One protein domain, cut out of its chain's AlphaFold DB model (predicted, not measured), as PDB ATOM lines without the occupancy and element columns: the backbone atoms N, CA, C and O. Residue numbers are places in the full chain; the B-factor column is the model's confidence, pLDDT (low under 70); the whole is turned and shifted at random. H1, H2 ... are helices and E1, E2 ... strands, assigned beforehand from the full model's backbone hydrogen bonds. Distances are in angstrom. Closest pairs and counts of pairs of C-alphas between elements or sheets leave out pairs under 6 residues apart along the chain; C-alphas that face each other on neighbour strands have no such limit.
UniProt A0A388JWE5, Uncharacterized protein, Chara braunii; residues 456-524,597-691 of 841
ATOM      1  N   GLU A 456      49.909 162.714   4.071       91.56
ATOM      2  CA  GLU A 456      50.008 161.245   4.178       91.56
ATOM      3  C   GLU A 456      49.495 160.497   2.932       91.56
ATOM      4  O   GLU A 456      49.819 159.332   2.688       91.56
ATOM      5  N   VAL A 457      48.609 161.125   2.158       93.06
ATOM      6  CA  VAL A 457      47.988 160.499   0.986       93.06
ATOM      7  C   VAL A 457      48.803 160.747  -0.274       93.06
ATOM      8  O   VAL A 457      48.938 159.817  -1.068       93.06
ATOM      9  N   PHE A 458      49.325 161.961  -0.444       92.19
ATOM     10  CA  PHE A 458      49.916 162.433  -1.696       92.19
ATOM     11  C   PHE A 458      51.425 162.704  -1.627       92.19
ATOM     12  O   PHE A 458      52.039 162.822  -2.680       92.19
ATOM     13  N   CYS A 459      52.012 162.809  -0.433       88.81
ATOM     14  CA  CYS A 459      53.420 163.166  -0.235       88.81
ATOM     15  C   CYS A 459      54.184 162.091   0.555       88.81
ATOM     16  O   CYS A 459      55.143 161.525   0.037       88.81
ATOM     17  N   ASP A 460      53.717 161.735   1.755       88.31
ATOM     18  CA  ASP A 460      54.410 160.814   2.668       88.31
ATOM     19  C   ASP A 460      54.046 159.347   2.378       88.31
ATOM     20  O   ASP A 460      53.532 158.626   3.239       88.31
ATOM     21  N   PHE A 461      54.252 158.886   1.142       85.62
ATOM     22  CA  PHE A 461      54.147 157.461   0.832       85.62
ATOM     23  C   PHE A 461      55.112 157.031  -0.268       85.62
ATOM     24  O   PHE A 461      55.400 157.783  -1.197       85.62
ATOM     25  N   ASP A 462      55.579 155.790  -0.171       88.12
ATOM     26  CA  ASP A 462      56.392 155.182  -1.213       88.12
ATOM     27  C   ASP A 462      55.484 154.710  -2.353       88.12
ATOM     28  O   ASP A 462      54.666 153.795  -2.207       88.12
ATOM     29  N   VAL A 463      55.609 155.388  -3.492       87.69
ATOM     30  CA  VAL A 463      54.847 155.097  -4.704       87.69
ATOM     31  C   VAL A 463      55.182 153.718  -5.255       87.69
ATOM     32  O   VAL A 463      54.262 152.996  -5.634       87.69
ATOM     33  N   ALA A 464      56.465 153.355  -5.297       87.19
ATOM     34  CA  ALA A 464      56.914 152.089  -5.861       87.19
ATOM     35  C   ALA A 464      56.403 150.928  -5.004       87.19
ATOM     36  O   ALA A 464      55.719 150.042  -5.511       87.19
ATOM     37  N   GLN A 465      56.602 151.015  -3.687       91.38
ATOM     38  CA  GLN A 465      56.087 150.033  -2.737       91.38
ATOM     39  C   GLN A 465      54.557 149.934  -2.796       91.38
ATOM     40  O   GLN A 465      53.997 148.838  -2.770       91.38
ATOM     41  N   TRP A 466      53.850 151.066  -2.875       91.56
ATOM     42  CA  TRP A 466      52.393 151.056  -2.990       91.56
ATOM     43  C   TRP A 466      51.931 150.405  -4.295       91.56
ATOM     44  O   TRP A 466      51.003 149.605  -4.253       91.56
ATOM     45  N   MET A 467      52.567 150.703  -5.432       87.19
ATOM     46  CA  MET A 467      52.222 150.099  -6.722       87.19
ATOM     47  C   MET A 467      52.487 148.589  -6.759       87.19
ATOM     48  O   MET A 467      51.704 147.873  -7.377       87.19
ATOM     49  N   GLU A 468      53.534 148.102  -6.089       89.62
ATOM     50  CA  GLU A 468      53.841 146.667  -5.988       89.62
ATOM     51  C   GLU A 468      52.827 145.900  -5.128       89.62
ATOM     52  O   GLU A 468      52.477 144.764  -5.441       89.62
ATOM     53  N   VAL A 469      52.347 146.513  -4.040       87.44
ATOM     54  CA  VAL A 469      51.458 145.860  -3.059       87.44
ATOM     55  C   VAL A 469      49.972 146.117  -3.350       87.44
ATOM     56  O   VAL A 469      49.101 145.425  -2.819       87.44
ATOM     57  N   TYR A 470      49.642 147.125  -4.160       86.94
ATOM     58  CA  TYR A 470      48.257 147.498  -4.431       86.94
ATOM     59  C   TYR A 470      47.528 146.437  -5.258       86.94
ATOM     60  O   TYR A 470      47.727 146.308  -6.463       86.94
ATOM     61  N   ASP A 471      46.579 145.769  -4.608       85.44
ATOM     62  CA  ASP A 471      45.585 144.924  -5.257       85.44
ATOM     63  C   ASP A 471      44.187 145.589  -5.192       85.44
ATOM     64  O   ASP A 471      43.632 145.778  -4.097       85.44
ATOM     65  N   PRO A 472      43.581 145.950  -6.344       82.12
ATOM     66  CA  PRO A 472      42.216 146.476  -6.412       82.12
ATOM     67  C   PRO A 472      41.152 145.548  -5.801       82.12
ATOM     68  O   PRO A 472      40.111 146.027  -5.329       82.12
ATOM     69  N   GLU A 473      41.370 144.231  -5.815       83.94
ATOM     70  CA  GLU A 473      40.456 143.235  -5.249       83.94
ATOM     71  C   GLU A 473      40.486 143.228  -3.722       83.94
ATOM     72  O   GLU A 473      39.433 143.130  -3.084       83.94
ATOM     73  N   LEU A 474      41.660 143.472  -3.141       87.94
ATOM     74  CA  LEU A 474      41.892 143.511  -1.695       87.94
ATOM     75  C   LEU A 474      41.822 144.925  -1.101       87.94
ATOM     76  O   LEU A 474      42.214 145.151   0.046       87.94
ATOM     77  N   CYS A 475      41.300 145.899  -1.853       90.94
ATOM     78  CA  CYS A 475      41.200 147.273  -1.381       90.94
ATOM     79  C   CYS A 475      40.391 147.355  -0.062       90.94
ATOM     80  O   CYS A 475      39.231 146.929  -0.031       90.94
ATOM     81  N   PRO A 476      40.918 147.964   1.024       89.62
ATOM     82  CA  PRO A 476      40.246 147.994   2.330       89.62
ATOM     83  C   PRO A 476      38.838 148.610   2.321       89.62
ATOM     84  O   PRO A 476      37.992 148.258   3.152       89.62
ATOM     85  N   CYS A 477      38.558 149.507   1.369       91.31
ATOM     86  CA  CYS A 477      37.239 150.120   1.207       91.31
ATOM     87  C   CYS A 477      36.174 149.147   0.664       91.31
ATOM     88  O   CYS A 477      35.011 149.521   0.561       91.31
ATOM     89  N   ARG A 478      36.557 147.919   0.294       89.50
ATOM     90  CA  ARG A 478      35.657 146.855  -0.177       89.50
ATOM     91  C   ARG A 478      35.246 145.883   0.922       89.50
ATOM     92  O   ARG A 478      34.490 144.952   0.652       89.50
ATOM     93  N   SER A 479      35.731 146.074   2.148       88.88
ATOM     94  CA  SER A 479      35.269 145.280   3.285       88.88
ATOM     95  C   SER A 479      33.748 145.396   3.451       88.88
ATOM     96  O   SER A 479      33.142 146.407   3.092       88.88
ATOM     97  N   ARG A 480      33.124 144.362   4.033       88.31
ATOM     98  CA  ARG A 480      31.665 144.304   4.236       88.31
ATOM     99  C   ARG A 480      31.109 145.545   4.946       88.31
ATOM    100  O   ARG A 480      29.991 145.947   4.651       88.31
ATOM    101  N   ARG A 481      31.906 146.173   5.821       89.25
ATOM    102  CA  ARG A 481      31.564 147.411   6.540       89.25
ATOM    103  C   ARG A 481      31.167 148.566   5.611       89.25
ATOM    104  O   ARG A 481      30.341 149.381   5.989       89.25
ATOM    105  N   TYR A 482      31.738 148.630   4.409       92.44
ATOM    106  CA  TYR A 482      31.573 149.757   3.486       92.44
ATOM    107  C   TYR A 482      30.826 149.391   2.206       92.44
ATOM    108  O   TYR A 482      30.820 150.174   1.257       92.44
ATOM    109  N   ALA A 483      30.207 148.207   2.156       88.12
ATOM    110  CA  ALA A 483      29.579 147.690   0.945       88.12
ATOM    111  C   ALA A 483      28.552 148.671   0.350       88.12
ATOM    112  O   ALA A 483      28.597 148.897  -0.863       88.12
ATOM    113  N   ASP A 484      27.739 149.290   1.215       88.12
ATOM    114  CA  ASP A 484      26.661 150.233   0.876       88.12
ATOM    115  C   ASP A 484      27.150 151.682   0.687       88.12
ATOM    116  O   ASP A 484      26.397 152.551   0.256       88.12
ATOM    117  N   MET A 485      28.420 151.960   1.000       91.19
ATOM    118  CA  MET A 485      29.022 153.302   0.933       91.19
ATOM    119  C   MET A 485      29.859 153.517  -0.337       91.19
ATOM    120  O   MET A 485      30.466 154.576  -0.529       91.19
ATOM    121  N   ARG A 486      29.935 152.503  -1.204       91.19
ATOM    122  CA  ARG A 486      30.647 152.574  -2.484       91.19
ATOM    123  C   ARG A 486      29.823 153.347  -3.505       91.19
ATOM    124  O   ARG A 486      28.623 153.133  -3.638       91.19
ATOM    125  N   ASN A 487      30.486 154.222  -4.251       90.06
ATOM    126  CA  ASN A 487      29.836 155.150  -5.163       90.06
ATOM    127  C   ASN A 487      30.136 154.773  -6.626       90.06
ATOM    128  O   ASN A 487      31.311 154.738  -6.998       90.06
ATOM    129  N   PRO A 488      29.119 154.539  -7.480       89.44
ATOM    130  CA  PRO A 488      29.318 154.279  -8.908       89.44
ATOM    131  C   PRO A 488      30.101 155.375  -9.643       89.44
ATOM    132  O   PRO A 488      30.799 155.077 -10.608       89.44
ATOM    133  N   ALA A 489      30.059 156.624  -9.163       87.25
ATOM    134  CA  ALA A 489      30.813 157.735  -9.742       87.25
ATOM    135  C   ALA A 489      32.330 157.481  -9.786       87.25
ATOM    136  O   ALA A 489      33.018 158.059 -10.627       87.25
ATOM    137  N   SER A 490      32.867 156.589  -8.940       91.06
ATOM    138  CA  SER A 490      34.287 156.224  -8.998       91.06
ATOM    139  C   SER A 490      34.675 155.575 -10.333       91.06
ATOM    140  O   SER A 490      35.790 155.789 -10.797       91.06
ATOM    141  N   LEU A 491      33.766 154.823 -10.965       90.12
ATOM    142  CA  LEU A 491      34.003 154.193 -12.271       90.12
ATOM    143  C   LEU A 491      34.075 155.233 -13.393       90.12
ATOM    144  O   LEU A 491      34.885 155.108 -14.306       90.12
ATOM    145  N   ASN A 492      33.274 156.297 -13.297       89.12
ATOM    146  CA  ASN A 492      33.300 157.387 -14.273       89.12
ATOM    147  C   ASN A 492      34.605 158.192 -14.187       89.12
ATOM    148  O   ASN A 492      35.119 158.642 -15.206       89.12
ATOM    149  N   LEU A 493      35.143 158.361 -12.974       89.88
ATOM    150  CA  LEU A 493      36.384 159.101 -12.730       89.88
ATOM    151  C   LEU A 493      37.647 158.313 -13.100       89.88
ATOM    152  O   LEU A 493      38.642 158.908 -13.502       89.88
ATOM    153  N   LEU A 494      37.618 156.988 -12.957       88.62
ATOM    154  CA  LEU A 494      38.697 156.087 -13.355       88.62
ATOM    155  C   LEU A 494      38.102 154.919 -14.137       88.62
ATOM    156  O   LEU A 494      37.846 153.858 -13.578       88.62
ATOM    157  N   GLN A 495      37.940 155.092 -15.448       83.00
ATOM    158  CA  GLN A 495      37.370 154.056 -16.323       83.00
ATOM    159  C   GLN A 495      38.216 152.770 -16.371       83.00
ATOM    160  O   GLN A 495      37.715 151.701 -16.708       83.00
ATOM    161  N   SER A 496      39.500 152.857 -16.010       79.19
ATOM    162  CA  SER A 496      40.387 151.697 -15.875       79.19
ATOM    163  C   SER A 496      40.099 150.845 -14.632       79.19
ATOM    164  O   SER A 496      40.606 149.727 -14.527       79.19
ATOM    165  N   GLU A 497      39.311 151.338 -13.673       80.50
ATOM    166  CA  GLU A 497      38.842 150.560 -12.526       80.50
ATOM    167  C   GLU A 497      37.586 149.769 -12.894       80.50
ATOM    168  O   GLU A 497      36.614 150.305 -13.414       80.50
ATOM    169  N   ARG A 498      37.575 148.477 -12.557       83.38
ATOM    170  CA  ARG A 498      36.389 147.610 -12.701       83.38
ATOM    171  C   ARG A 498      35.512 147.593 -11.447       83.38
ATOM    172  O   ARG A 498      34.523 146.868 -11.389       83.38
ATOM    173  N   HIS A 499      35.894 148.351 -10.422       86.50
ATOM    174  CA  HIS A 499      35.331 148.255  -9.083       86.50
ATOM    175  C   HIS A 499      34.910 149.618  -8.541       86.50
ATOM    176  O   HIS A 499      35.563 150.635  -8.777       86.50
ATOM    177  N   THR A 500      33.819 149.632  -7.775       92.31
ATOM    178  CA  THR A 500      33.356 150.835  -7.086       92.31
ATOM    179  C   THR A 500      34.134 151.060  -5.792       92.31
ATOM    180  O   THR A 500      34.413 150.125  -5.037       92.31
ATOM    181  N   HIS A 501      34.468 152.319  -5.520       95.00
ATOM    182  CA  HIS A 501      35.202 152.742  -4.325       95.00
ATOM    183  C   HIS A 501      34.340 153.666  -3.459       95.00
ATOM    184  O   HIS A 501      33.346 154.229  -3.914       95.00
ATOM    185  N   VAL A 502      34.700 153.810  -2.182       96.00
ATOM    186  CA  VAL A 502      33.988 154.707  -1.255       96.00
ATOM    187  C   VAL A 502      34.267 156.166  -1.618       96.00
ATOM    188  O   VAL A 502      35.427 156.585  -1.642       96.00
ATOM    189  N   ILE A 503      33.194 156.917  -1.873       94.81
ATOM    190  CA  ILE A 503      33.159 158.381  -1.999       94.81
ATOM    191  C   ILE A 503      31.855 158.839  -1.337       94.81
ATOM    192  O   ILE A 503      30.786 158.744  -1.946       94.81
ATOM    193  N   MET A 504      31.925 159.279  -0.078       93.31
ATOM    194  CA  MET A 504      30.737 159.521   0.747       93.31
ATOM    195  C   MET A 504      30.888 160.755   1.643       93.31
ATOM    196  O   MET A 504      31.968 161.050   2.140       93.31
ATOM    197  N   LEU A 505      29.781 161.471   1.843       92.31
ATOM    198  CA  LEU A 505      29.685 162.672   2.686       92.31
ATOM    199  C   LEU A 505      29.137 162.374   4.093       92.31
ATOM    200  O   LEU A 505      29.148 163.240   4.963       92.31
ATOM    201  N   ASP A 506      28.609 161.169   4.308       87.88
ATOM    202  CA  ASP A 506      27.985 160.763   5.564       87.88
ATOM    203  C   ASP A 506      29.038 160.348   6.605       87.88
ATOM    204  O   ASP A 506      29.991 159.620   6.323       87.88
ATOM    205  N   SER A 507      28.834 160.799   7.841       89.25
ATOM    206  CA  SER A 507      29.640 160.429   9.001       89.25
ATOM    207  C   SER A 507      29.382 158.999   9.482       89.25
ATOM    208  O   SER A 507      30.133 158.507  10.321       89.25
ATOM    209  N   SER A 508      28.368 158.306   8.945       89.50
ATOM    210  CA  SER A 508      28.100 156.881   9.200       89.50
ATOM    211  C   SER A 508      29.233 155.936   8.782       89.50
ATOM    212  O   SER A 508      29.217 154.770   9.163       89.50
ATOM    213  N   ILE A 509      30.266 156.429   8.088       91.12
ATOM    214  CA  ILE A 509      31.509 155.684   7.835       91.12
ATOM    215  C   ILE A 509      32.196 155.199   9.123       91.12
ATOM    216  O   ILE A 509      32.958 154.225   9.104       91.12
ATOM    217  N   THR A 510      31.922 155.860  10.252       91.69
ATOM    218  CA  THR A 510      32.345 155.424  11.578       91.69
ATOM    219  C   THR A 510      31.171 154.968  12.434       91.69
ATOM    220  O   THR A 510      30.166 155.665  12.543       91.69
ATOM    221  N   ASP A 511      31.334 153.823  13.100       88.81
ATOM    222  CA  ASP A 511      30.375 153.333  14.096       88.81
ATOM    223  C   ASP A 511      30.634 153.944  15.486       88.81
ATOM    224  O   ASP A 511      29.895 153.686  16.435       88.81
ATOM    225  N   ASN A 512      31.689 154.760  15.639       93.19
ATOM    226  CA  ASN A 512      32.005 155.434  16.894       93.19
ATOM    227  C   ASN A 512      31.151 156.710  17.041       93.19
ATOM    228  O   ASN A 512      31.420 157.705  16.359       93.19
ATOM    229  N   PRO A 513      30.171 156.750  17.964       90.00
ATOM    230  CA  PRO A 513      29.238 157.870  18.072       90.00
ATOM    231  C   PRO A 513      29.907 159.183  18.505       90.00
ATOM    232  O   PRO A 513      29.427 160.258  18.141       90.00
ATOM    233  N   LEU A 514      31.018 159.123  19.253       89.19
ATOM    234  CA  LEU A 514      31.774 160.316  19.646       89.19
ATOM    235  C   LEU A 514      32.480 160.921  18.434       89.19
ATOM    236  O   LEU A 514      32.336 162.115  18.178       89.19
ATOM    237  N   LEU A 515      33.185 160.097  17.654       91.69
ATOM    238  CA  LEU A 515      33.842 160.556  16.432       91.69
ATOM    239  C   LEU A 515      32.817 161.038  15.398       91.69
ATOM    240  O   LEU A 515      33.022 162.075  14.774       91.69
ATOM    241  N   GLN A 516      31.673 160.361  15.286       92.69
ATOM    242  CA  GLN A 516      30.565 160.804  14.445       92.69
ATOM    243  C   GLN A 516      30.038 162.185  14.877       92.69
ATOM    244  O   GLN A 516      29.788 163.047  14.036       92.69
ATOM    245  N   GLY A 517      29.900 162.431  16.184       89.69
ATOM    246  CA  GLY A 517      29.533 163.741  16.736       89.69
ATOM    247  C   GLY A 517      30.540 164.845  16.394       89.69
ATOM    248  O   GLY A 517      30.142 165.938  15.985       89.69
ATOM    249  N   ILE A 518      31.838 164.538  16.490       89.75
ATOM    250  CA  ILE A 518      32.929 165.440  16.092       89.75
ATOM    251  C   ILE A 518      32.829 165.762  14.593       89.75
ATOM    252  O   ILE A 518      32.758 166.929  14.222       89.75
ATOM    253  N   ILE A 519      32.745 164.744  13.731       91.38
ATOM    254  CA  ILE A 519      32.641 164.900  12.269       91.38
ATOM    255  C   ILE A 519      31.413 165.743  11.890       91.38
ATOM    256  O   ILE A 519      31.520 166.649  11.067       91.38
ATOM    257  N   ASN A 520      30.265 165.498  12.529       91.38
ATOM    258  CA  ASN A 520      29.015 166.221  12.269       91.38
ATOM    259  C   ASN A 520      29.045 167.699  12.694       91.38
ATOM    260  O   ASN A 520      28.191 168.466  12.254       91.38
ATOM    261  N   SER A 521      30.007 168.107  13.527       88.56
ATOM    262  CA  SER A 521      30.226 169.525  13.851       88.56
ATOM    263  C   SER A 521      30.847 170.285  12.666       88.56
ATOM    264  O   SER A 521      30.678 171.498  12.533       88.56
ATOM    265  N   GLY A 522      31.511 169.553  11.765       91.38
ATOM    266  CA  GLY A 522      32.112 170.048  10.534       91.38
ATOM    267  C   GLY A 522      33.586 170.433  10.666       91.38
ATOM    268  O   GLY A 522      34.099 170.725  11.744       91.38
ATOM    269  N   LEU A 523      34.289 170.419   9.535       89.12
ATOM    270  CA  LEU A 523      35.743 170.560   9.447       89.12
ATOM    271  C   LEU A 523      36.279 171.898   9.979       89.12
ATOM    272  O   LEU A 523      37.386 171.942  10.515       89.12
ATOM    273  N   ASN A 524      35.506 172.979   9.871       88.50
ATOM    274  CA  ASN A 524      35.908 174.301  10.356       88.50
ATOM    275  C   ASN A 524      35.601 174.505  11.844       88.50
ATOM    276  O   ASN A 524      35.995 175.526  12.409       88.50
ATOM    277  N   VAL A 597      38.311 156.992  20.314       92.56
ATOM    278  CA  VAL A 597      38.291 157.954  19.204       92.56
ATOM    279  C   VAL A 597      39.624 157.920  18.467       92.56
ATOM    280  O   VAL A 597      39.604 157.823  17.249       92.56
ATOM    281  N   LYS A 598      40.764 157.902  19.176       93.50
ATOM    282  CA  LYS A 598      42.092 157.778  18.548       93.50
ATOM    283  C   LYS A 598      42.207 156.531  17.675       93.50
ATOM    284  O   LYS A 598      42.529 156.652  16.500       93.50
ATOM    285  N   ARG A 599      41.863 155.357  18.221       94.88
ATOM    286  CA  ARG A 599      41.937 154.082  17.484       94.88
ATOM    287  C   ARG A 599      41.056 154.073  16.238       94.88
ATOM    288  O   ARG A 599      41.484 153.627  15.181       94.88
ATOM    289  N   GLU A 600      39.825 154.566  16.358       95.00
ATOM    290  CA  GLU A 600      38.914 154.630  15.215       95.00
ATOM    291  C   GLU A 600      39.364 155.677  14.190       95.00
ATOM    292  O   GLU A 600      39.287 155.444  12.985       95.00
ATOM    293  N   LEU A 601      39.885 156.817  14.645       93.94
ATOM    294  CA  LEU A 601      40.429 157.838  13.765       93.94
ATOM    295  C   LEU A 601      41.617 157.297  12.966       93.94
ATOM    296  O   LEU A 601      41.616 157.428  11.748       93.94
ATOM    297  N   GLU A 602      42.584 156.655  13.626       94.06
ATOM    298  CA  GLU A 602      43.719 155.972  12.988       94.06
ATOM    299  C   GLU A 602      43.243 154.933  11.966       94.06
ATOM    300  O   GLU A 602      43.740 154.877  10.838       94.06
ATOM    301  N   PHE A 603      42.216 154.155  12.320       92.94
ATOM    302  CA  PHE A 603      41.611 153.176  11.427       92.94
ATOM    303  C   PHE A 603      41.023 153.813  10.154       92.94
ATOM    304  O   PHE A 603      41.226 153.271   9.058       92.94
ATOM    305  N   LEU A 604      40.330 154.952  10.283       93.69
ATOM    306  CA  LEU A 604      39.738 155.689   9.163       93.69
ATOM    307  C   LEU A 604      40.793 156.392   8.309       93.69
ATOM    308  O   LEU A 604      40.819 156.170   7.100       93.69
ATOM    309  N   VAL A 605      41.679 157.199   8.904       93.31
ATOM    310  CA  VAL A 605      42.701 157.954   8.151       93.31
ATOM    311  C   VAL A 605      43.715 157.026   7.486       93.31
ATOM    312  O   VAL A 605      44.281 157.374   6.455       93.31
ATOM    313  N   GLY A 606      43.894 155.801   7.994       91.88
ATOM    314  CA  GLY A 606      44.665 154.759   7.315       91.88
ATOM    315  C   GLY A 606      44.061 154.319   5.974       91.88
ATOM    316  O   GLY A 606      44.802 153.960   5.060       91.88
ATOM    317  N   ARG A 607      42.732 154.390   5.812       93.38
ATOM    318  CA  ARG A 607      41.988 153.849   4.651       93.38
ATOM    319  C   ARG A 607      41.401 154.911   3.736       93.38
ATOM    320  O   ARG A 607      41.226 154.657   2.542       93.38
ATOM    321  N   PHE A 608      41.097 156.078   4.283       96.31
ATOM    322  CA  PHE A 608      40.388 157.135   3.585       96.31
ATOM    323  C   PHE A 608      41.176 158.436   3.630       96.31
ATOM    324  O   PHE A 608      41.732 158.813   4.660       96.31
ATOM    325  N   LEU A 609      41.178 159.146   2.508       96.44
ATOM    326  CA  LEU A 609      41.392 160.580   2.511       96.44
ATOM    327  C   LEU A 609      40.115 161.233   3.046       96.44
ATOM    328  O   LEU A 609      39.036 161.035   2.486       96.44
ATOM    329  N   ILE A 610      40.258 162.027   4.101       96.50
ATOM    330  CA  ILE A 610      39.224 162.963   4.538       96.50
ATOM    331  C   ILE A 610      39.594 164.323   3.958       96.50
ATOM    332  O   ILE A 610      40.696 164.818   4.200       96.50
ATOM    333  N   CYS A 611      38.710 164.918   3.165       94.75
ATOM    334  CA  CYS A 611      38.941 166.241   2.592       94.75
ATOM    335  C   CYS A 611      37.653 167.080   2.592       94.75
ATOM    336  O   CYS A 611      36.571 166.546   2.844       94.75
ATOM    337  N   PRO A 612      37.732 168.409   2.406       94.25
ATOM    338  CA  PRO A 612      36.542 169.248   2.376       94.25
ATOM    339  C   PRO A 612      35.750 169.082   1.073       94.25
ATOM    340  O   PRO A 612      36.280 168.695   0.026       94.25
ATOM    341  N   THR A 613      34.470 169.445   1.131       92.31
ATOM    342  CA  THR A 613      33.588 169.516  -0.040       92.31
ATOM    343  C   THR A 613      33.649 170.908  -0.674       92.31
ATOM    344  O   THR A 613      33.606 171.934   0.007       92.31
ATOM    345  N   HIS A 614      33.745 170.978  -2.001       87.25
ATOM    346  CA  HIS A 614      33.772 172.236  -2.751       87.25
ATOM    347  C   HIS A 614      32.451 172.991  -2.571       87.25
ATOM    348  O   HIS A 614      31.386 172.380  -2.618       87.25
ATOM    349  N   LYS A 615      32.524 174.312  -2.349       81.12
ATOM    350  CA  LYS A 615      31.390 175.186  -1.968       81.12
ATOM    351  C   LYS A 615      30.692 174.814  -0.643       81.12
ATOM    352  O   LYS A 615      29.782 175.516  -0.233       81.12
ATOM    353  N   ALA A 616      31.151 173.783   0.067       84.12
ATOM    354  CA  ALA A 616      30.703 173.423   1.412       84.12
ATOM    355  C   ALA A 616      31.907 172.963   2.259       84.12
ATOM    356  O   ALA A 616      31.959 171.810   2.691       84.12
ATOM    357  N   PRO A 617      32.911 173.835   2.499       82.25
ATOM    358  CA  PRO A 617      34.199 173.430   3.070       82.25
ATOM    359  C   PRO A 617      34.096 172.888   4.501       82.25
ATOM    360  O   PRO A 617      35.008 172.214   4.968       82.25
ATOM    361  N   ASN A 618      32.986 173.160   5.195       89.00
ATOM    362  CA  ASN A 618      32.714 172.593   6.511       89.00
ATOM    363  C   ASN A 618      32.284 171.114   6.451       89.00
ATOM    364  O   ASN A 618      32.363 170.425   7.462       89.00
ATOM    365  N   THR A 619      31.839 170.618   5.295       91.81
ATOM    366  CA  THR A 619      31.357 169.244   5.125       91.81
ATOM    367  C   THR A 619      32.509 168.327   4.704       91.81
ATOM    368  O   THR A 619      33.068 168.527   3.616       91.81
ATOM    369  N   PRO A 620      32.874 167.324   5.523       95.12
ATOM    370  CA  PRO A 620      33.881 166.344   5.149       95.12
ATOM    371  C   PRO A 620      33.352 165.381   4.088       95.12
ATOM    372  O   PRO A 620      32.197 164.967   4.124       95.12
ATOM    373  N   VAL A 621      34.232 164.983   3.178       95.81
ATOM    374  CA  VAL A 621      34.055 163.817   2.317       95.81
ATOM    375  C   VAL A 621      35.095 162.766   2.693       95.81
ATOM    376  O   VAL A 621      36.242 163.088   3.008       95.81
ATOM    377  N   PHE A 622      34.689 161.505   2.644       96.62
ATOM    378  CA  PHE A 622      35.541 160.344   2.829       96.62
ATOM    379  C   PHE A 622      35.748 159.669   1.483       96.62
ATOM    380  O   PHE A 622      34.788 159.275   0.815       96.62
ATOM    381  N   VAL A 623      37.008 159.541   1.085       96.75
ATOM    382  CA  VAL A 623      37.397 159.009  -0.219       96.75
ATOM    383  C   VAL A 623      38.382 157.877  -0.011       96.75
ATOM    384  O   VAL A 623      39.351 158.031   0.726       96.75
ATOM    385  N   CYS A 624      38.164 156.735  -0.659       95.81
ATOM    386  CA  CYS A 624      39.119 155.628  -0.637       95.81
ATOM    387  C   CYS A 624      40.536 156.114  -1.001       95.81
ATOM    388  O   CYS A 624      40.748 156.694  -2.068       95.81
ATOM    389  N   LYS A 625      41.510 155.854  -0.116       94.88
ATOM    390  CA  LYS A 625      42.894 156.327  -0.269       94.88
ATOM    391  C   LYS A 625      43.563 155.756  -1.527       94.88
ATOM    392  O   LYS A 625      44.236 156.485  -2.248       94.88
ATOM    393  N   ASN A 626      43.337 154.478  -1.832       93.38
ATOM    394  CA  ASN A 626      43.900 153.839  -3.027       93.38
ATOM    395  C   ASN A 626      43.308 154.414  -4.319       93.38
ATOM    396  O   ASN A 626      44.042 154.728  -5.253       93.38
ATOM    397  N   PHE A 627      41.989 154.608  -4.343       93.81
ATOM    398  CA  PHE A 627      41.298 155.219  -5.474       93.81
ATOM    399  C   PHE A 627      41.823 156.627  -5.762       93.81
ATOM    400  O   PHE A 627      42.200 156.924  -6.894       93.81
ATOM    401  N   ILE A 628      41.899 157.487  -4.739       94.75
ATOM    402  CA  ILE A 628      42.321 158.876  -4.949       94.75
ATOM    403  C   ILE A 628      43.802 158.987  -5.322       94.75
ATOM    404  O   ILE A 628      44.148 159.857  -6.116       94.75
ATOM    405  N   ARG A 629      44.668 158.087  -4.830       93.62
ATOM    406  CA  ARG A 629      46.069 157.991  -5.276       93.62
ATOM    407  C   ARG A 629      46.162 157.641  -6.754       93.62
ATOM    408  O   ARG A 629      46.844 158.332  -7.498       93.62
ATOM    409  N   LYS A 630      45.428 156.622  -7.208       91.94
ATOM    410  CA  LYS A 630      45.400 156.246  -8.630       91.94
ATOM    411  C   LYS A 630      44.860 157.375  -9.511       91.94
ATOM    412  O   LYS A 630      45.407 157.631 -10.581       91.94
ATOM    413  N   LEU A 631      43.828 158.080  -9.044       92.62
ATOM    414  CA  LEU A 631      43.275 159.229  -9.760       92.62
ATOM    415  C   LEU A 631      44.288 160.382  -9.823       92.62
ATOM    416  O   LEU A 631      44.435 161.007 -10.870       92.62
ATOM    417  N   ALA A 632      45.027 160.622  -8.735       92.62
ATOM    418  CA  ALA A 632      46.124 161.583  -8.705       92.62
ATOM    419  C   ALA A 632      47.241 161.203  -9.687       92.62
ATOM    420  O   ALA A 632      47.683 162.065 -10.436       92.62
ATOM    421  N   PHE A 633      47.646 159.931  -9.769       90.00
ATOM    422  CA  PHE A 633      48.630 159.490 -10.767       90.00
ATOM    423  C   PHE A 633      48.157 159.739 -12.191       90.00
ATOM    424  O   PHE A 633      48.895 160.317 -12.979       90.00
ATOM    425  N   HIS A 634      46.913 159.380 -12.514       89.12
ATOM    426  CA  HIS A 634      46.356 159.672 -13.833       89.12
ATOM    427  C   HIS A 634      46.380 161.179 -14.140       89.12
ATOM    428  O   HIS A 634      46.673 161.579 -15.263       89.12
ATOM    429  N   ARG A 635      46.107 162.025 -13.137       88.12
ATOM    430  CA  ARG A 635      46.189 163.485 -13.272       88.12
ATOM    431  C   ARG A 635      47.622 163.971 -13.510       88.12
ATOM    432  O   ARG A 635      47.823 164.805 -14.389       88.12
ATOM    433  N   LEU A 636      48.582 163.461 -12.742       88.31
ATOM    434  CA  LEU A 636      50.001 163.820 -12.820       88.31
ATOM    435  C   LEU A 636      50.688 163.282 -14.083       88.31
ATOM    436  O   LEU A 636      51.720 163.807 -14.475       88.31
ATOM    437  N   SER A 637      50.113 162.277 -14.742       87.25
ATOM    438  CA  SER A 637      50.537 161.826 -16.074       87.25
ATOM    439  C   SER A 637      49.950 162.667 -17.215       87.25
ATOM    440  O   SER A 637      50.199 162.375 -18.383       87.25
ATOM    441  N   GLY A 638      49.119 163.667 -16.901       84.31
ATOM    442  CA  GLY A 638      48.547 164.578 -17.886       84.31
ATOM    443  C   GLY A 638      49.573 165.576 -18.442       84.31
ATOM    444  O   GLY A 638      50.630 165.776 -17.848       84.31
ATOM    445  N   PRO A 639      49.244 166.266 -19.547       79.44
ATOM    446  CA  PRO A 639      50.171 167.152 -20.264       79.44
ATOM    447  C   PRO A 639      50.597 168.399 -19.473       79.44
ATOM    448  O   PRO A 639      51.576 169.042 -19.828       79.44
ATOM    449  N   GLU A 640      49.877 168.743 -18.405       75.88
ATOM    450  CA  GLU A 640      50.197 169.884 -17.536       75.88
ATOM    451  C   GLU A 640      51.368 169.618 -16.578       75.88
ATOM    452  O   GLU A 640      51.834 170.539 -15.910       75.88
ATOM    453  N   PHE A 641      51.834 168.371 -16.470       83.81
ATOM    454  CA  PHE A 641      52.896 167.989 -15.545       83.81
ATOM    455  C   PHE A 641      54.085 167.397 -16.297       83.81
ATOM    456  O   PHE A 641      53.937 166.584 -17.207       83.81
ATOM    457  N   ALA A 642      55.288 167.776 -15.868       84.94
ATOM    458  CA  ALA A 642      56.534 167.195 -16.345       84.94
ATOM    459  C   ALA A 642      57.174 166.356 -15.235       84.94
ATOM    460  O   ALA A 642      57.323 166.811 -14.100       84.94
ATOM    461  N   SER A 643      57.582 165.133 -15.574       85.88
ATOM    462  CA  SER A 643      58.351 164.295 -14.657       85.88
ATOM    463  C   SER A 643      59.776 164.831 -14.532       85.88
ATOM    464  O   SER A 643      60.459 165.043 -15.535       85.88
ATOM    465  N   ILE A 644      60.232 165.040 -13.298       87.94
ATOM    466  CA  ILE A 644      61.593 165.485 -13.001       87.94
ATOM    467  C   ILE A 644      62.363 164.300 -12.422       87.94
ATOM    468  O   ILE A 644      62.108 163.866 -11.302       87.94
ATOM    469  N   ALA A 645      63.347 163.804 -13.171       87.50
ATOM    470  CA  ALA A 645      64.242 162.729 -12.747       87.50
ATOM    471  C   ALA A 645      65.354 163.243 -11.806       87.50
ATOM    472  O   ALA A 645      66.541 163.057 -12.063       87.50
ATOM    473  N   ALA A 646      64.977 163.943 -10.735       91.25
ATOM    474  CA  ALA A 646      65.896 164.439  -9.714       91.25
ATOM    475  C   ALA A 646      65.342 164.136  -8.315       91.25
ATOM    476  O   ALA A 646      64.126 164.190  -8.116       91.25
ATOM    477  N   PRO A 647      66.203 163.839  -7.325       90.25
ATOM    478  CA  PRO A 647      65.740 163.627  -5.961       90.25
ATOM    479  C   PRO A 647      65.142 164.925  -5.388       90.25
ATOM    480  O   PRO A 647      65.625 166.011  -5.731       90.25
ATOM    481  N   PRO A 648      64.164 164.845  -4.461       89.12
ATOM    482  CA  PRO A 648      63.518 166.018  -3.867       89.12
ATOM    483  C   PRO A 648      64.496 167.085  -3.364       89.12
ATOM    484  O   PRO A 648      64.307 168.267  -3.632       89.12
ATOM    485  N   ALA A 649      65.593 166.675  -2.719       91.69
ATOM    486  CA  ALA A 649      66.621 167.592  -2.228       91.69
ATOM    487  C   ALA A 649      67.276 168.418  -3.351       91.69
ATOM    488  O   ALA A 649      67.480 169.614  -3.185       91.69
ATOM    489  N   ALA A 650      67.553 167.817  -4.513       94.00
ATOM    490  CA  ALA A 650      68.121 168.543  -5.650       94.00
ATOM    491  C   ALA A 650      67.115 169.537  -6.253       94.00
ATOM    492  O   ALA A 650      67.506 170.625  -6.675       94.00
ATOM    493  N   VAL A 651      65.822 169.192  -6.259       92.19
ATOM    494  CA  VAL A 651      64.748 170.106  -6.681       92.19
ATOM    495  C   VAL A 651      64.646 171.292  -5.721       92.19
ATOM    496  O   VAL A 651      64.592 172.432  -6.173       92.19
ATOM    497  N   VAL A 652      64.700 171.045  -4.409       92.69
ATOM    498  CA  VAL A 652      64.724 172.098  -3.380       92.69
ATOM    499  C   VAL A 652      65.922 173.022  -3.579       92.69
ATOM    500  O   VAL A 652      65.730 174.230  -3.673       92.69
ATOM    501  N   THR A 653      67.133 172.477  -3.747       92.31
ATOM    502  CA  THR A 653      68.338 173.278  -4.018       92.31
ATOM    503  C   THR A 653      68.194 174.105  -5.294       92.31
ATOM    504  O   THR A 653      68.593 175.266  -5.320       92.31
ATOM    505  N   ARG A 654      67.594 173.546  -6.354       91.06
ATOM    506  CA  ARG A 654      67.337 174.281  -7.600       91.06
ATOM    507  C   ARG A 654      66.377 175.452  -7.384       91.06
ATOM    508  O   ARG A 654      66.652 176.542  -7.878       91.06
ATOM    509  N   ILE A 655      65.286 175.249  -6.643       90.75
ATOM    510  CA  ILE A 655      64.326 176.317  -6.322       90.75
ATOM    511  C   ILE A 655      64.999 177.390  -5.461       90.75
ATOM    512  O   ILE A 655      64.888 178.573  -5.764       90.75
ATOM    513  N   GLN A 656      65.762 176.992  -4.441       89.31
ATOM    514  CA  GLN A 656      66.517 177.921  -3.594       89.31
ATOM    515  C   GLN A 656      67.566 178.712  -4.381       89.31
ATOM    516  O   GLN A 656      67.740 179.901  -4.138       89.31
ATOM    517  N   GLY A 657      68.226 178.080  -5.355       88.94
ATOM    518  CA  GLY A 657      69.112 178.773  -6.285       88.94
ATOM    519  C   GLY A 657      68.370 179.827  -7.105       88.94
ATOM    520  O   GLY A 657      68.878 180.931  -7.249       88.94
ATOM    521  N   GLY A 658      67.145 179.547  -7.562       86.75
ATOM    522  CA  GLY A 658      66.285 180.553  -8.202       86.75
ATOM    523  C   GLY A 658      65.939 181.714  -7.263       86.75
ATOM    524  O   GLY A 658      66.079 182.876  -7.632       86.75
ATOM    525  N   LEU A 659      65.580 181.399  -6.016       85.56
ATOM    526  CA  LEU A 659      65.249 182.387  -4.984       85.56
ATOM    527  C   LEU A 659      66.441 183.232  -4.522       85.56
ATOM    528  O   LEU A 659      66.228 184.300  -3.957       85.56
ATOM    529  N   SER A 660      67.680 182.799  -4.771       83.31
ATOM    530  CA  SER A 660      68.878 183.586  -4.450       83.31
ATOM    531  C   SER A 660      68.975 184.905  -5.222       83.31
ATOM    532  O   SER A 660      69.704 185.796  -4.790       83.31
ATOM    533  N   ALA A 661      68.188 185.071  -6.294       82.25
ATOM    534  CA  ALA A 661      67.976 186.363  -6.948       82.25
ATOM    535  C   ALA A 661      67.344 187.413  -6.008       82.25
ATOM    536  O   ALA A 661      67.446 188.607  -6.268       82.25
ATOM    537  N   PHE A 662      66.731 186.979  -4.902       84.69
ATOM    538  CA  PHE A 662      66.053 187.819  -3.917       84.69
ATOM    539  C   PHE A 662      66.643 187.603  -2.514       84.69
ATOM    540  O   PHE A 662      66.021 186.961  -1.661       84.69
ATOM    541  N   PRO A 663      67.848 188.129  -2.239       77.25
ATOM    542  CA  PRO A 663      68.605 187.808  -1.027       77.25
ATOM    543  C   PRO A 663      67.924 188.264   0.269       77.25
ATOM    544  O   PRO A 663      68.249 187.751   1.337       77.25
ATOM    545  N   ALA A 664      66.985 189.213   0.195       83.62
ATOM    546  CA  ALA A 664      66.249 189.679   1.363       83.62
ATOM    547  C   ALA A 664      65.120 188.723   1.787       83.62
ATOM    548  O   ALA A 664      64.670 188.822   2.928       83.62
ATOM    549  N   LEU A 665      64.651 187.814   0.915       85.19
ATOM    550  CA  LEU A 665      63.534 186.924   1.242       85.19
ATOM    551  C   LEU A 665      63.838 186.052   2.471       85.19
ATOM    552  O   LEU A 665      64.964 185.576   2.642       85.19
ATOM    553  N   PRO A 666      62.830 185.792   3.325       83.94
ATOM    554  CA  PRO A 666      63.009 184.921   4.473       83.94
ATOM    555  C   PRO A 666      63.395 183.509   4.029       83.94
ATOM    556  O   PRO A 666      62.972 183.028   2.974       83.94
ATOM    557  N   MET A 667      64.167 182.822   4.872       83.00
ATOM    558  CA  MET A 667      64.577 181.443   4.614       83.00
ATOM    559  C   MET A 667      63.346 180.556   4.402       83.00
ATOM    560  O   MET A 667      62.510 180.394   5.294       83.00
ATOM    561  N   ALA A 668      63.247 179.980   3.205       81.75
ATOM    562  CA  ALA A 668      62.125 179.134   2.844       81.75
ATOM    563  C   ALA A 668      62.213 177.762   3.542       81.75
ATOM    564  O   ALA A 668      63.307 177.190   3.638       81.75
ATOM    565  N   PRO A 669      61.081 177.179   3.977       86.25
ATOM    566  CA  PRO A 669      61.025 175.777   4.379       86.25
ATOM    567  C   PRO A 669      61.522 174.845   3.265       86.25
ATOM    568  O   PRO A 669      61.276 175.091   2.091       86.25
ATOM    569  N   LEU A 670      62.161 173.725   3.614       90.81
ATOM    570  CA  LEU A 670      62.698 172.768   2.629       90.81
ATOM    571  C   LEU A 670      61.639 171.818   2.036       90.81
ATOM    572  O   LEU A 670      61.971 170.927   1.260       90.81
ATOM    573  N   ALA A 671      60.371 171.964   2.420       91.12
ATOM    574  CA  ALA A 671      59.294 171.109   1.935       91.12
ATOM    575  C   ALA A 671      58.903 171.479   0.496       91.12
ATOM    576  O   ALA A 671      58.799 172.659   0.160       91.12
ATOM    577  N   LEU A 672      58.660 170.473  -0.347       91.19
ATOM    578  CA  LEU A 672      58.136 170.667  -1.698       91.19
ATOM    579  C   LEU A 672      56.606 170.835  -1.684       91.19
ATOM    580  O   LEU A 672      55.938 170.336  -0.772       91.19
ATOM    581  N   PRO A 673      56.038 171.511  -2.698       90.31
ATOM    582  CA  PRO A 673      54.601 171.472  -2.926       90.31
ATOM    583  C   PRO A 673      54.126 170.038  -3.190       90.31
ATOM    584  O   PRO A 673      54.811 169.247  -3.838       90.31
ATOM    585  N   TYR A 674      52.923 169.724  -2.728       89.25
ATOM    586  CA  TYR A 674      52.244 168.459  -2.956       89.25
ATOM    587  C   TYR A 674      50.789 168.686  -3.373       89.25
ATOM    588  O   TYR A 674      50.185 169.746  -3.168       89.25
ATOM    589  N   LEU A 675      50.226 167.651  -3.989       89.50
ATOM    590  CA  LEU A 675      48.864 167.657  -4.493       89.50
ATOM    591  C   LEU A 675      47.854 167.530  -3.342       89.50
ATOM    592  O   LEU A 675      48.019 166.740  -2.420       89.50
ATOM    593  N   MET A 676      46.763 168.274  -3.420       91.06
ATOM    594  CA  MET A 676      45.613 168.217  -2.528       91.06
ATOM    595  C   MET A 676      44.338 168.082  -3.359       91.06
ATOM    596  O   MET A 676      44.281 168.506  -4.514       91.06
ATOM    597  N   ALA A 677      43.287 167.523  -2.759       92.12
ATOM    598  CA  ALA A 677      42.012 167.310  -3.433       92.12
ATOM    599  C   ALA A 677      40.840 167.855  -2.609       92.12
ATOM    600  O   ALA A 677      40.799 167.705  -1.388       92.12
ATOM    601  N   VAL A 678      39.858 168.433  -3.299       92.50
ATOM    602  CA  VAL A 678      38.570 168.881  -2.749       92.50
ATOM    603  C   VAL A 678      37.459 168.292  -3.610       92.50
ATOM    604  O   VAL A 678      37.506 168.389  -4.836       92.50
ATOM    605  N   PHE A 679      36.443 167.685  -3.003       93.69
ATOM    606  CA  PHE A 679      35.400 167.003  -3.771       93.69
ATOM    607  C   PHE A 679      34.308 167.965  -4.255       93.69
ATOM    608  O   PHE A 679      33.637 168.619  -3.460       93.69
ATOM    609  N   LYS A 680      34.099 168.042  -5.571       91.00
ATOM    610  CA  LYS A 680      33.011 168.777  -6.234       91.00
ATOM    611  C   LYS A 680      31.776 167.873  -6.305       91.00
ATOM    612  O   LYS A 680      31.493 167.299  -7.352       91.00
ATOM    613  N   ALA A 681      31.026 167.774  -5.202       86.31
ATOM    614  CA  ALA A 681      29.875 166.866  -5.081       86.31
ATOM    615  C   ALA A 681      28.841 167.015  -6.214       86.31
ATOM    616  O   ALA A 681      28.414 166.021  -6.785       86.31
ATOM    617  N   HIS A 682      28.517 168.251  -6.607       81.12
ATOM    618  CA  HIS A 682      27.580 168.549  -7.701       81.12
ATOM    619  C   HIS A 682      28.085 168.160  -9.103       81.12
ATOM    620  O   HIS A 682      27.276 168.053 -10.017       81.12
ATOM    621  N   LYS A 683      29.398 167.956  -9.288       83.75
ATOM    622  CA  LYS A 683      29.996 167.480 -10.552       83.75
ATOM    623  C   LYS A 683      30.440 166.017 -10.480       83.75
ATOM    624  O   LYS A 683      30.930 165.488 -11.467       83.75
ATOM    625  N   GLY A 684      30.353 165.387  -9.305       87.00
ATOM    626  CA  GLY A 684      30.934 164.066  -9.067       87.00
ATOM    627  C   GLY A 684      32.437 163.998  -9.366       87.00
ATOM    628  O   GLY A 684      32.914 162.947  -9.770       87.00
ATOM    629  N   ALA A 685      33.175 165.103  -9.202       90.31
ATOM    630  CA  ALA A 685      34.578 165.236  -9.613       90.31
ATOM    631  C   ALA A 685      35.465 165.807  -8.498       90.31
ATOM    632  O   ALA A 685      34.970 166.258  -7.465       90.31
ATOM    633  N   PHE A 686      36.783 165.824  -8.701       91.31
ATOM    634  CA  PHE A 686      37.739 166.424  -7.766       91.31
ATOM    635  C   PHE A 686      38.322 167.723  -8.322       91.31
ATOM    636  O   PHE A 686      38.717 167.798  -9.482       91.31
ATOM    637  N   ARG A 687      38.388 168.749  -7.472       88.31
ATOM    638  CA  ARG A 687      39.258 169.910  -7.663       88.31
ATOM    639  C   ARG A 687      40.623 169.569  -7.092       88.31
ATOM    640  O   ARG A 687      40.720 169.245  -5.908       88.31
ATOM    641  N   TRP A 688      41.646 169.691  -7.922       88.25
ATOM    642  CA  TRP A 688      43.037 169.514  -7.536       88.25
ATOM    643  C   TRP A 688      43.649 170.861  -7.164       88.25
ATOM    644  O   TRP A 688      43.331 171.879  -7.774       88.25
ATOM    645  N   ILE A 689      44.463 170.878  -6.115       86.31
ATOM    646  CA  ILE A 689      45.097 172.084  -5.579       86.31
ATOM    647  C   ILE A 689      46.541 171.730  -5.245       86.31
ATOM    648  O   ILE A 689      46.784 170.674  -4.676       86.31
ATOM    649  N   THR A 690      47.481 172.615  -5.547       85.62
ATOM    650  CA  THR A 690      48.865 172.509  -5.074       85.62
ATOM    651  C   THR A 690      49.030 173.440  -3.880       85.62
ATOM    652  O   THR A 690      48.629 174.605  -3.958       85.62
ATOM    653  N   ASN A 691      49.551 172.954  -2.753       86.44
ATOM    654  CA  ASN A 691      49.769 173.836  -1.606       86.44
ATOM    655  C   ASN A 691      50.919 174.812  -1.896       86.44
ATOM    656  O   ASN A 691      51.913 174.444  -2.508       86.44
TER     657      ASN A 691
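Overview. This is residues 456 to 524 and 597 to 691 of the 841 residues of an uncharacterized protein of Chara braunii (UniProt A0A388JWE5). What does the model look like? A small sheet of three strands, E1, E3 and E2, has the two-stranded hairpin of E4 and E5 packed on it through E4, with short helices round its margins and H6 running off from it. H7 lies far out from this body, and residues 637 to 647 and 660 to 666 of the links to it stick out. What are the parts? The printed part has 164 residues with seven named helices and five named strands, in the order H1 H2 H3 E1 H4 H5 E2 E3 H6 H7 E4 E5; the class is mixed, and both sheets are antiparallel. How large is it? It is only just compact, close to loose, with a radius of gyration of the C-alphas of 18.2 A, and elongated, spanning 55 by 36 by 32 A.

Arrangement. What makes the larger sheet? E3, residues 616 to 624, is the inner strand between the edge strands E1, residues 501 to 504, and E2, residues 608 to 613, and bends by 79 degrees at residue 619. Within hydrogen-bond range are N 504 and O 622 of E1 and E3, at 3.0 A, and N 611 and O 621 of the hairpin E2 and E3, at 3.1 A. Which hairpin comes close to it? E4, residues 675 to 680, and E5, residues 685 to 690, have N 678 and O 687 within hydrogen-bond range at 2.9 A; the closest C-alphas of E2 and E4, Thr 613 and Phe 679, are 4.8 A apart. Which helices are on the sheet? H6, residues 625 to 636, lies over E2 and stands up from the sheet, their closest C-alphas being Phe 608 and Lys 625, 4.7 A. H2, residues 480 to 485, H3, residues 489 to 493, H4, residues 513 to 521, and H5, residues 597 to 607, only graze it; H4 and H5 touch, the closest C-alphas being Leu 515 and Val 597, 5.9 A. How do the others stand? H1, residues 463 to 469, is near H6, with 6 pairs of C-alphas within 10 A, and H7, residues 648 to 659, is apart from H6. Every O i to N i+4 pair is within hydrogen-bond range in H1, H3, H4, H6 and H7, 6 of 7 in H5 and 0 of 2 in H2, where 2 of 3 O i to N i+3 pairs are.

Along the chain. Where do the first and last elements lie? H1 begins at C-alpha 463 (54.847, 155.097, -4.704), and E5 ends at C-alpha 690 (48.865, 172.509, -5.074). Which are longest? From first to last C-alpha, E3 measures 19.8 A, E5 16.7 A, H7 16.5 A and H6 16.3 A.

Size, cuts and confidence. Is the printed part unbroken? Residues 525 to 596 are not printed, and C-alphas 524 and 597 are 18.7 A apart across the cut. Which links are long? Those from H6 to H7 and from H7 to E4. Is confidence low anywhere? No printed residue is under 70.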